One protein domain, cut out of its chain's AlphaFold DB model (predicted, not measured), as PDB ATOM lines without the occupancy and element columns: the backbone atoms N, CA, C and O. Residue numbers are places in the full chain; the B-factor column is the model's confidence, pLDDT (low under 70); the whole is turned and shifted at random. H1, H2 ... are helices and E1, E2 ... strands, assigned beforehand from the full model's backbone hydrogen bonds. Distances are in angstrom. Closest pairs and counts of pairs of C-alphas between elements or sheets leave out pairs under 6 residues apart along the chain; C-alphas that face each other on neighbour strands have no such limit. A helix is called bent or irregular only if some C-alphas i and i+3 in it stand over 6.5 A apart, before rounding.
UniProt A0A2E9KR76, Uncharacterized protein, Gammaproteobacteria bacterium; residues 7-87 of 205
ATOM      1  N   ILE A   7      21.060 -13.237   1.575       92.44
ATOM      2  CA  ILE A   7      20.612 -12.873   0.225       92.44
ATOM      3  C   ILE A   7      19.188 -12.320   0.306       92.44
ATOM      4  O   ILE A   7      18.300 -12.959   0.861       92.44
ATOM      5  N   LYS A   8      18.970 -11.124  -0.247       93.19
ATOM      6  CA  LYS A   8      17.661 -10.466  -0.307       93.19
ATOM      7  C   LYS A   8      17.296 -10.097  -1.743       93.19
ATOM      8  O   LYS A   8      18.169  -9.674  -2.506       93.19
ATOM      9  N   PRO A   9      16.015 -10.182  -2.114       93.50
ATOM     10  CA  PRO A   9      15.546  -9.577  -3.347       93.50
ATOM     11  C   PRO A   9      15.684  -8.050  -3.303       93.50
ATOM     12  O   PRO A   9      15.460  -7.424  -2.265       93.50
ATOM     13  N   THR A  10      16.033  -7.437  -4.433       92.88
ATOM     14  CA  THR A  10      15.908  -5.981  -4.594       92.88
ATOM     15  C   THR A  10      14.476  -5.601  -4.970       92.88
ATOM     16  O   THR A  10      13.813  -6.335  -5.685       92.88
ATOM     17  N   GLU A  11      13.994  -4.445  -4.522       89.62
ATOM     18  CA  GLU A  11      12.686  -3.902  -4.930       89.62
ATOM     19  C   GLU A  11      12.820  -2.775  -5.968       89.62
ATOM     20  O   GLU A  11      11.842  -2.331  -6.566       89.62
ATOM     21  N   SER A  12      14.034  -2.251  -6.162       89.88
ATOM     22  CA  SER A  12      14.272  -1.098  -7.030       89.88
ATOM     23  C   SER A  12      15.693  -1.068  -7.584       89.88
ATOM     24  O   SER A  12      16.595  -1.749  -7.097       89.88
ATOM     25  N   ILE A  13      15.895  -0.238  -8.608       91.25
ATOM     26  CA  ILE A  13      17.224   0.044  -9.144       91.25
ATOM     27  C   ILE A  13      17.919   1.093  -8.267       91.25
ATOM     28  O   ILE A  13      17.495   2.251  -8.171       91.25
ATOM     29  N   PHE A  14      19.061   0.722  -7.699       92.56
ATOM     30  CA  PHE A  14      19.946   1.620  -6.972       92.56
ATOM     31  C   PHE A  14      20.538   2.673  -7.905       92.56
ATOM     32  O   PHE A  14      21.089   2.373  -8.967       92.56
ATOM     33  N   TYR A  15      20.437   3.939  -7.497       91.75
ATOM     34  CA  TYR A  15      20.950   5.086  -8.256       91.75
ATOM     35  C   TYR A  15      20.474   5.132  -9.717       91.75
ATOM     36  O   TYR A  15      21.152   5.719 -10.557       91.75
ATOM     37  N   ARG A  16      19.318   4.519 -10.021       87.75
ATOM     38  CA  ARG A  16      18.763   4.400 -11.382       87.75
ATOM     39  C   ARG A  16      19.695   3.699 -12.389       87.75
ATOM     40  O   ARG A  16      19.488   3.845 -13.590       87.75
ATOM     41  N   ALA A  17      20.705   2.966 -11.912       89.44
ATOM     42  CA  ALA A  17      21.700   2.305 -12.754       89.44
ATOM     43  C   ALA A  17      21.987   0.845 -12.373       89.44
ATOM     44  O   ALA A  17      22.269   0.054 -13.267       89.44
ATOM     45  N   PHE A  18      21.920   0.486 -11.087       94.38
ATOM     46  CA  PHE A  18      22.385  -0.812 -10.594       94.38
ATOM     47  C   PHE A  18      21.252  -1.615  -9.958       94.38
ATOM     48  O   PHE A  18      20.473  -1.078  -9.177       94.38
ATOM     49  N   ASP A  19      21.183  -2.905 -10.246       94.38
ATOM     50  CA  ASP A  19      20.201  -3.841  -9.687       94.38
ATOM     51  C   ASP A  19      20.762  -4.702  -8.546       94.38
ATOM     52  O   ASP A  19      19.985  -5.303  -7.808       94.38
ATOM     53  N   THR A  20      22.083  -4.711  -8.346       96.81
ATOM     54  CA  THR A  20      22.730  -5.494  -7.293       96.81
ATOM     55  C   THR A  20      23.487  -4.600  -6.313       96.81
ATOM     56  O   THR A  20      24.198  -3.668  -6.698       96.81
ATOM     57  N   ARG A  21      23.345  -4.900  -5.019       97.62
ATOM     58  CA  ARG A  21      24.136  -4.345  -3.918       97.62
ATOM     59  C   ARG A  21      24.813  -5.478  -3.159       97.62
ATOM     60  O   ARG A  21      24.141  -6.394  -2.706       97.62
ATOM     61  N   ILE A  22      26.111  -5.357  -2.927       97.31
ATOM     62  CA  ILE A  22      26.894  -6.250  -2.073       97.31
ATOM     63  C   ILE A  22      27.405  -5.427  -0.892       97.31
ATOM     64  O   ILE A  22      28.034  -4.381  -1.078       97.31
ATOM     65  N   LYS A  23      27.095  -5.866   0.327       96.75
ATOM     66  CA  LYS A  23      27.534  -5.223   1.565       96.75
ATOM     67  C   LYS A  23      28.755  -5.956   2.109       96.75
ATOM     68  O   LYS A  23      28.640  -7.086   2.584       96.75
ATOM     69  N   LEU A  24      29.896  -5.281   2.044       95.62
ATOM     70  CA  LEU A  24      31.185  -5.760   2.530       95.62
ATOM     71  C   LEU A  24      31.556  -5.022   3.817       95.62
ATOM     72  O   LEU A  24      31.278  -3.823   3.937       95.62
ATOM     73  N   ILE A  25      32.203  -5.703   4.758       94.75
ATOM     74  CA  ILE A  25      32.623  -5.106   6.033       94.75
ATOM     75  C   ILE A  25      34.122  -5.267   6.285       94.75
ATOM     76  O   ILE A  25      34.772  -6.112   5.670       94.75
ATOM     77  N   LYS A  26      34.653  -4.451   7.207       92.94
ATOM     78  CA  LYS A  26      36.056  -4.512   7.675       92.94
ATOM     79  C   LYS A  26      37.091  -4.354   6.548       92.94
ATOM     80  O   LYS A  26      38.125  -5.014   6.525       92.94
ATOM     81  N   ILE A  27      36.817  -3.476   5.584       95.38
ATOM     82  CA  ILE A  27      37.753  -3.192   4.494       95.38
ATOM     83  C   ILE A  27      38.820  -2.203   4.994       95.38
ATOM     84  O   ILE A  27      38.448  -1.160   5.542       95.38
ATOM     85  N   PRO A  28      40.127  -2.445   4.766       95.31
ATOM     86  CA  PRO A  28      41.182  -1.503   5.129       95.31
ATOM     87  C   PRO A  28      40.970  -0.129   4.489       95.31
ATOM     88  O   PRO A  28      40.668  -0.026   3.303       95.31
ATOM     89  N   ARG A  29      41.184   0.954   5.240       92.19
ATOM     90  CA  ARG A  29      40.920   2.342   4.811       92.19
ATOM     91  C   ARG A  29      41.560   2.713   3.473       92.19
ATOM     92  O   ARG A  29      40.924   3.400   2.673       92.19
ATOM     93  N   ASN A  30      42.782   2.240   3.248       91.56
ATOM     94  CA  ASN A  30      43.582   2.527   2.056       91.56
ATOM     95  C   ASN A  30      43.277   1.584   0.885       91.56
ATOM     96  O   ASN A  30      43.876   1.708  -0.177       91.56
ATOM     97  N   PHE A  31      42.361   0.631   1.061       93.12
ATOM     98  CA  PHE A  31      41.955  -0.253  -0.015       93.12
ATOM     99  C   PHE A  31      41.030   0.474  -1.002       93.12
ATOM    100  O   PHE A  31      40.111   1.227  -0.637       93.12
ATOM    101  N   HIS A  32      41.263   0.206  -2.283       90.31
ATOM    102  CA  HIS A  32      40.466   0.713  -3.386       90.31
ATOM    103  C   HIS A  32      40.136  -0.429  -4.338       90.31
ATOM    104  O   HIS A  32      41.010  -1.178  -4.754       90.31
ATOM    105  N   PHE A  33      38.861  -0.532  -4.703       91.00
ATOM    106  CA  PHE A  33      38.427  -1.466  -5.730       91.00
ATOM    107  C   PHE A  33      38.878  -0.971  -7.108       91.00
ATOM    108  O   PHE A  33      38.514   0.138  -7.515       91.00
ATOM    109  N   THR A  34      39.645  -1.798  -7.811       89.19
ATOM    110  CA  THR A  34      40.253  -1.500  -9.112       89.19
ATOM    111  C   THR A  34      39.472  -2.181 -10.234       89.19
ATOM    112  O   THR A  34      39.875  -3.220 -10.745       89.19
ATOM    113  N   TYR A  35      38.340  -1.594 -10.621       92.56
ATOM    114  CA  TYR A  35      37.596  -1.998 -11.816       92.56
ATOM    115  C   TYR A  35      37.496  -0.813 -12.773       92.56
ATOM    116  O   TYR A  35      37.487   0.343 -12.339       92.56
ATOM    117  N   THR A  36      37.366  -1.074 -14.074       92.50
ATOM    118  CA  THR A  36      37.078  -0.006 -15.036       92.50
ATOM    119  C   THR A  36      35.758   0.661 -14.657       92.50
ATOM    120  O   THR A  36      34.726   0.004 -14.532       92.50
ATOM    121  N   LYS A  37      35.782   1.976 -14.430       89.12
ATOM    122  CA  LYS A  37      34.628   2.709 -13.887       89.12
ATOM    123  C   LYS A  37      33.483   2.853 -14.889       89.12
ATOM    124  O   LYS A  37      32.322   2.915 -14.486       89.12
ATOM    125  N   ILE A  38      33.818   2.926 -16.171       91.00
ATOM    126  CA  ILE A  38      32.902   3.187 -17.279       91.00
ATOM    127  C   ILE A  38      32.990   2.010 -18.258       91.00
ATOM    128  O   ILE A  38      34.068   1.447 -18.432       91.00
ATOM    129  N   ASN A  39      31.860   1.594 -18.830       88.94
ATOM    130  CA  ASN A  39      31.815   0.579 -19.884       88.94
ATOM    131  C   ASN A  39      31.953   1.199 -21.282       88.94
ATOM    132  O   ASN A  39      31.957   2.419 -21.433       88.94
ATOM    133  N   ASP A  40      31.974   0.358 -22.309       87.81
ATOM    134  CA  ASP A  40      32.171   0.775 -23.707       87.81
ATOM    135  C   ASP A  40      31.087   1.736 -24.233       87.81
ATOM    136  O   ASP A  40      31.276   2.410 -25.239       87.81
ATOM    137  N   ILE A  41      29.954   1.847 -23.529       87.62
ATOM    138  CA  ILE A  41      28.804   2.698 -23.877       87.62
ATOM    139  C   ILE A  41      28.733   3.946 -22.970       87.62
ATOM    140  O   ILE A  41      27.700   4.608 -22.867       87.62
ATOM    141  N   GLY A  42      29.802   4.268 -22.235       86.62
ATOM    142  CA  GLY A  42      29.863   5.476 -21.407       86.62
ATOM    143  C   GLY A  42      29.046   5.419 -20.106       86.62
ATOM    144  O   GLY A  42      28.896   6.438 -19.431       86.62
ATOM    145  N   LYS A  43      28.516   4.253 -19.713       88.12
ATOM    146  CA  LYS A  43      27.764   4.078 -18.456       88.12
ATOM    147  C   LYS A  43      28.674   3.629 -17.318       88.12
ATOM    148  O   LYS A  43      29.613   2.864 -17.518       88.12
ATOM    149  N   LEU A  44      28.356   4.069 -16.099       92.69
ATOM    150  CA  LEU A  44      29.031   3.594 -14.891       92.69
ATOM    151  C   LEU A  44      28.812   2.087 -14.715       92.69
ATOM    152  O   LEU A  44      27.672   1.626 -14.745       92.69
ATOM    153  N   ARG A  45      29.894   1.343 -14.476       95.00
ATOM    154  CA  ARG A  45      29.848  -0.102 -14.188       95.00
ATOM    155  C   ARG A  45      29.530  -0.392 -12.729       95.00
ATOM    156  O   ARG A  45      28.841  -1.358 -12.428       95.00
ATOM    157  N   TYR A  46      29.993   0.472 -11.828       96.00
ATOM    158  CA  TYR A  46      29.775   0.310 -10.400       96.00
ATOM    159  C   TYR A  46      29.770   1.638  -9.643       96.00
ATOM    160  O   TYR A  46      30.228   2.679 -10.127       96.00
ATOM    161  N   ARG A  47      29.285   1.586  -8.403       95.19
ATOM    162  CA  ARG A  47      29.392   2.655  -7.410       95.19
ATOM    163  C   ARG A  47      29.715   2.060  -6.048       95.19
ATOM    164  O   ARG A  47      29.115   1.074  -5.646       95.19
ATOM    165  N   VAL A  48      30.612   2.702  -5.304       95.38
ATOM    166  CA  VAL A  48      30.958   2.295  -3.934       95.38
ATOM    167  C   VAL A  48      30.610   3.416  -2.975       95.38
ATOM    168  O   VAL A  48      31.035   4.554  -3.168       95.38
ATOM    169  N   VAL A  49      29.848   3.092  -1.937       95.81
ATOM    170  CA  VAL A  49      29.585   3.991  -0.811       95.81
ATOM    171  C   VAL A  49      30.343   3.461   0.396       95.81
ATOM    172  O   VAL A  49      30.065   2.356   0.858       95.81
ATOM    173  N   LYS A  50      31.318   4.243   0.872       95.44
ATOM    174  CA  LYS A  50      32.171   3.902   2.015       95.44
ATOM    175  C   LYS A  50      31.576   4.475   3.304       95.44
ATOM    176  O   LYS A  50      31.330   5.674   3.380       95.44
ATOM    177  N   ASN A  51      31.411   3.630   4.313       94.06
ATOM    178  CA  ASN A  51      31.000   3.988   5.666       94.06
ATOM    179  C   ASN A  51      32.170   3.709   6.614       94.06
ATOM    180  O   ASN A  51      32.430   2.563   6.977       94.06
ATOM    181  N   TYR A  52      32.920   4.747   6.977       91.94
ATOM    182  CA  TYR A  52      34.106   4.603   7.821       91.94
ATOM    183  C   TYR A  52      33.711   4.236   9.253       91.94
ATOM    184  O   TYR A  52      33.020   5.006   9.915       91.94
ATOM    185  N   ARG A  53      34.170   3.073   9.731       81.88
ATOM    186  CA  ARG A  53      33.970   2.637  11.123       81.88
ATOM    187  C   ARG A  53      35.048   3.189  12.044       81.88
ATOM    188  O   ARG A  53      34.779   3.508  13.195       81.88
ATOM    189  N   SER A  54      36.280   3.272  11.543       89.88
ATOM    190  CA  SER A  54      37.446   3.681  12.324       89.88
ATOM    191  C   SER A  54      38.494   4.385  11.453       89.88
ATOM    192  O   SER A  54      38.296   4.646  10.260       89.88
ATOM    193  N   ARG A  55      39.649   4.700  12.053       88.31
ATOM    194  CA  ARG A  55      40.824   5.202  11.321       88.31
ATOM    195  C   ARG A  55      41.464   4.147  10.415       88.31
ATOM    196  O   ARG A  55      42.166   4.527   9.487       88.31
ATOM    197  N   HIS A  56      41.194   2.864  10.644       92.06
ATOM    198  CA  HIS A  56      41.847   1.764   9.932       92.06
ATOM    199  C   HIS A  56      40.916   1.052   8.952       92.06
ATOM    200  O   HIS A  56      41.401   0.481   7.980       92.06
ATOM    201  N   GLU A  57      39.596   1.124   9.151       94.88
ATOM    202  CA  GLU A  57      38.639   0.292   8.414       94.88
ATOM    203  C   GLU A  57      37.337   1.018   8.043       94.88
ATOM    204  O   GLU A  57      36.907   1.983   8.691       94.88
ATOM    205  N   TYR A  58      36.680   0.514   6.998       95.81
ATOM    206  CA  TYR A  58      35.361   0.944   6.545       95.81
ATOM    207  C   TYR A  58      34.502  -0.231   6.064       95.81
ATOM    208  O   TYR A  58      35.009  -1.267   5.641       95.81
ATOM    209  N   ASP A  59      33.188  -0.028   6.065       95.81
ATOM    210  CA  ASP A  59      32.236  -0.898   5.378       95.81
ATOM    211  C   ASP A  59      31.867  -0.308   4.024       95.81
ATOM    212  O   ASP A  59      31.727   0.911   3.885       95.81
ATOM    213  N   ALA A  60      31.630  -1.154   3.031       96.38
ATOM    214  CA  ALA A  60      31.193  -0.728   1.712       96.38
ATOM    215  C   ALA A  60      29.798  -1.250   1.389       96.38
ATOM    216  O   ALA A  60      29.523  -2.439   1.517       96.38
ATOM    217  N   ASN A  61      28.954  -0.371   0.853       97.00
ATOM    218  CA  ASN A  61      27.892  -0.807  -0.045       97.00
ATOM    219  C   ASN A  61      28.413  -0.677  -1.474       97.00
ATOM    220  O   ASN A  61      28.680   0.433  -1.949       97.00
ATOM    221  N   PHE A  62      28.586  -1.814  -2.133       97.19
ATOM    222  CA  PHE A  62      29.055  -1.903  -3.504       97.19
ATOM    223  C   PHE A  62      27.864  -2.160  -4.424       97.19
ATOM    224  O   PHE A  62      27.192  -3.175  -4.295       97.19
ATOM    225  N   TYR A  63      27.594  -1.240  -5.340       97.50
ATOM    226  CA  TYR A  63      26.474  -1.303  -6.271       97.50
ATOM    227  C   TYR A  63      26.994  -1.583  -7.675       97.50
ATOM    228  O   TYR A  63      27.881  -0.873  -8.148       97.50
ATOM    229  N   THR A  64      26.458  -2.601  -8.335       96.25
ATOM    230  CA  THR A  64      26.840  -2.995  -9.698       96.25
ATOM    231  C   THR A  64      25.701  -3.782 -10.349       96.25
ATOM    232  O   THR A  64      24.806  -4.264  -9.661       96.25
ATOM    233  N   SER A  65      25.725  -3.893 -11.672       94.50
ATOM    234  CA  SER A  65      24.928  -4.870 -12.438       94.50
ATOM    235  C   SER A  65      25.804  -5.754 -13.325       94.50
ATOM    236  O   SER A  65      25.295  -6.542 -14.118       94.50
ATOM    237  N   ASP A  66      27.120  -5.584 -13.217       94.12
ATOM    238  CA  ASP A  66      28.124  -6.291 -13.992       94.12
ATOM    239  C   ASP A  66      28.486  -7.606 -13.299       94.12
ATOM    240  O   ASP A  66      29.014  -7.601 -12.183       94.12
ATOM    241  N   GLU A  67      28.192  -8.719 -13.968       92.69
ATOM    242  CA  GLU A  67      28.367 -10.075 -13.442       92.69
ATOM    243  C   GLU A  67      29.837 -10.385 -13.137       92.69
ATOM    244  O   GLU A  67      30.126 -10.938 -12.078       92.69
ATOM    245  N   SER A  68      30.778  -9.895 -13.952       93.50
ATOM    246  CA  SER A  68      32.214 -10.102 -13.707       93.50
ATOM    247  C   SER A  68      32.706  -9.412 -12.432       93.50
ATOM    248  O   SER A  68      33.535  -9.946 -11.695       93.50
ATOM    249  N   ILE A  69      32.161  -8.228 -12.125       95.00
ATOM    250  CA  ILE A  69      32.469  -7.516 -10.879       95.00
ATOM    251  C   ILE A  69      31.838  -8.248  -9.690       95.00
ATOM    252  O   ILE A  69      32.456  -8.337  -8.631       95.00
ATOM    253  N   ILE A  70      30.617  -8.770  -9.848       94.69
ATOM    254  CA  ILE A  70      29.933  -9.537  -8.798       94.69
ATOM    255  C   ILE A  70      30.745 -10.785  -8.450       94.69
ATOM    256  O   ILE A  70      31.059 -10.981  -7.279       94.69
ATOM    257  N   GLU A  71      31.134 -11.586  -9.440       94.44
ATOM    258  CA  GLU A  71      31.940 -12.798  -9.242       94.44
ATOM    259  C   GLU A  71      33.279 -12.492  -8.563       94.44
ATOM    260  O   GLU A  71      33.638 -13.143  -7.582       94.44
ATOM    261  N   SER A  72      33.972 -11.439  -9.009       94.00
ATOM    262  CA  SER A  72      35.226 -11.004  -8.388       94.00
ATOM    263  C   SER A  72      35.046 -10.576  -6.927       94.00
ATOM    264  O   SER A  72      35.899 -10.875  -6.091       94.00
ATOM    265  N   LEU A  73      33.937  -9.911  -6.587       93.75
ATOM    266  CA  LEU A  73      33.628  -9.541  -5.203       93.75
ATOM    267  C   LEU A  73      33.275 -10.759  -4.348       93.75
ATOM    268  O   LEU A  73      33.693 -10.812  -3.198       93.75
ATOM    269  N   LEU A  74      32.556 -11.744  -4.889       92.31
ATOM    270  CA  LEU A  74      32.227 -12.982  -4.169       92.31
ATOM    271  C   LEU A  74      33.470 -13.812  -3.822       92.31
ATOM    272  O   LEU A  74      33.462 -14.530  -2.828       92.31
ATOM    273  N   GLN A  75      34.528 -13.695  -4.620       91.12
ATOM    274  CA  GLN A  75      35.812 -14.367  -4.403       91.12
ATOM    275  C   GLN A  75      36.817 -13.509  -3.619       91.12
ATOM    276  O   GLN A  75      37.947 -13.939  -3.383       91.12
ATOM    277  N   CYS A  76      36.454 -12.280  -3.243       88.75
ATOM    278  CA  CYS A  76      37.390 -11.381  -2.582       88.75
ATOM    279  C   CYS A  76      37.647 -11.790  -1.123       88.75
ATOM    280  O   CYS A  76      36.852 -12.472  -0.487       88.75
ATOM    281  N   GLN A  77      38.759 -11.309  -0.567       90.62
ATOM    282  CA  GLN A  77      39.169 -11.594   0.814       90.62
ATOM    283  C   GLN A  77      38.295 -10.933   1.899       90.62
ATOM    284  O   GLN A  77      38.560 -11.110   3.085       90.62
ATOM    285  N   PHE A  78      37.311 -10.111   1.522       92.62
ATOM    286  CA  PHE A  78      36.510  -9.345   2.476       92.62
ATOM    287  C   PHE A  78      35.222 -10.069   2.848       92.62
ATOM    288  O   PHE A  78      34.583 -10.719   2.026       92.62
ATOM    289  N   GLU A  79      34.810  -9.887   4.098       93.75
ATOM    290  CA  GLU A  79      33.583 -10.470   4.623       93.75
ATOM    291  C   GLU A  79      32.355  -9.811   3.972       93.75
ATOM    292  O   GLU A  79      32.164  -8.590   4.050       93.75
ATOM    293  N   ILE A  80      31.513 -10.631   3.340       95.50
ATOM    294  CA  ILE A  80      30.225 -10.225   2.771       95.50
ATOM    295  C   ILE A  80      29.134 -10.606   3.762       95.50
ATOM    296  O   ILE A  80      29.011 -11.765   4.139       95.50
ATOM    297  N   ILE A  81      28.308  -9.638   4.153       95.06
ATOM    298  CA  ILE A  81      27.206  -9.884   5.098       95.06
ATOM    299  C   ILE A  81      25.836  -9.881   4.428       95.06
ATOM    300  O   ILE A  81      24.891 -10.470   4.946       95.06
ATOM    301  N   GLU A  82      25.701  -9.209   3.283       96.00
ATOM    302  CA  GLU A  82      24.422  -9.121   2.591       96.00
ATOM    303  C   GLU A  82      24.600  -8.910   1.087       96.00
ATOM    304  O   GLU A  82      25.409  -8.085   0.657       96.00
ATOM    305  N   ILE A  83      23.795  -9.612   0.292       96.19
ATOM    306  CA  ILE A  83      23.665  -9.399  -1.149       96.19
ATOM    307  C   ILE A  83      22.202  -9.101  -1.443       96.19
ATOM    308  O   ILE A  83      21.325  -9.913  -1.173       96.19
ATOM    309  N   THR A  84      21.930  -7.938  -2.021       96.38
ATOM    310  CA  THR A  84      20.607  -7.570  -2.523       96.38
ATOM    311  C   THR A  84      20.632  -7.629  -4.043       96.38
ATOM    312  O   THR A  84      21.380  -6.861  -4.642       96.38
ATOM    313  N   LYS A  85      19.869  -8.528  -4.671       94.75
ATOM    314  CA  LYS A  85      19.888  -8.739  -6.133       94.75
ATOM    315  C   LYS A  85      18.507  -9.123  -6.677       94.75
ATOM    316  O   LYS A  85      17.634  -9.476  -5.885       94.75
ATOM    317  N   PRO A  86      18.266  -9.073  -7.998       93.62
ATOM    318  CA  PRO A  86      17.061  -9.652  -8.585       93.62
ATOM    319  C   PRO A  86      16.989 -11.163  -8.320       93.62
ATOM    320  O   PRO A  86      18.018 -11.839  -8.294       93.62
ATOM    321  N   LEU A  87      15.773 -11.687  -8.150       91.69
ATOM    322  CA  LEU A  87      15.531 -13.121  -7.914       91.69
ATOM    323  C   LEU A  87      15.858 -13.958  -9.156       91.69
ATOM    324  O   LEU A  87      16.509 -14.992  -9.071       91.69
TER     325      LEU A  87
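Overview. This is residues 7 to 87 of the 205 residues of an uncharacterized protein of Gammaproteobacteria bacterium (UniProt A0A2E9KR76). Picture one strongly twisted sheet of five strands with a single short helix, H1, packed over one of its faces, running along the strands E4 and E2. A long loop, residues 29 to 45, leaves the far end of E2 and runs back along the length of the sheet to the start of E3, with its turn around residue 40 reaching out at one end of the longest axis, while the short strand E1 makes the other edge of the sheet. The printed part has 81 residues, with one named helix and five named strands, in the order E1, E2, E3, E4, H1, E5 along the chain. The sheet's order is E1, E5, E2, E4, E3, it is mixed, and the class is mostly strand. The whole is compact, with a radius of gyration of the C-alphas of 12.6 A and spans of 36 by 28 by 22 A.

Along the chain. Start in the sheet at C-alpha 20, at (22.730, -5.494, -7.293), where E2, residues 20 to 28, begins; it is the longest strand by residues, measures 22.6 A from first to last C-alpha, and bends by 66 degrees at residue 25. Beside it look for E4, residues 57 to 64, 21.9 A long, and then E3, residues 46 to 52, 19.2 A long. On the other side of E2 find E5, residues 79 to 85, 17.5 A long, which ends at C-alpha 85 at (19.888, -8.739, -6.133). E1, residues 7 to 9, is a strand of 7.0 A that begins at C-alpha 7 at (20.612, -12.873, 0.225). The helix H1, residues 67 to 74, is 10.5 A long and is not bent.

Arrangement. Begin between E2 and E4, which are antiparallel at 160 degrees: N 22 and O 62 are 2.8 A apart and N 60 and O 24 are 2.8 A apart, within hydrogen-bond range. Next, E4 and the edge strand E3 form a hairpin, antiparallel at 159 degrees, with N 49 and O 61 at 2.9 A. On the other side of E2, E5 is antiparallel to it at 165 degrees; look at N 23 and O 82, 2.8 A apart. The other edge strand, E1, is parallel to E5 at 20 degrees, with N 8 and O 83 at 2.8 A. E1 and E3 are apart. Now turn to H1, which is on the sheet at a height over the sheet of 9.0 A. It lies over E4 and only just over E2, on which 3 of its C-alphas fall. On the local plane its line and that of E4 stand at 25 degrees, along the strands. The closest C-alphas of H1 and E4 are those of Ile 70 and Thr 64, 7.3 A apart. E4, H1 and E5 form a split strand-helix-strand unit, two strands running the same way with a helix between them in the chain and E2 between them in the sheet; its crossover is right-handed. In H1 every O i to N i+4 pair is within hydrogen-bond range.

Size, cuts and confidence. The two C-alphas farthest apart are those of Ile 41 and Arg 55, at 37.3 A, while the first and last printed C-alphas, of Ile 7 and Leu 87, are 9.6 A apart. The printed part runs from residue 7 to residue 87 and has no cut. The link from E2 to E3 is long, with 17 residues, and the link from E1 to E2 is short, with 10. The links from E3 to E4, from E4 to H1 and from H1 to E5 are tight. The mean pLDDT of the printed part is 93.0, and no printed residue is under 70.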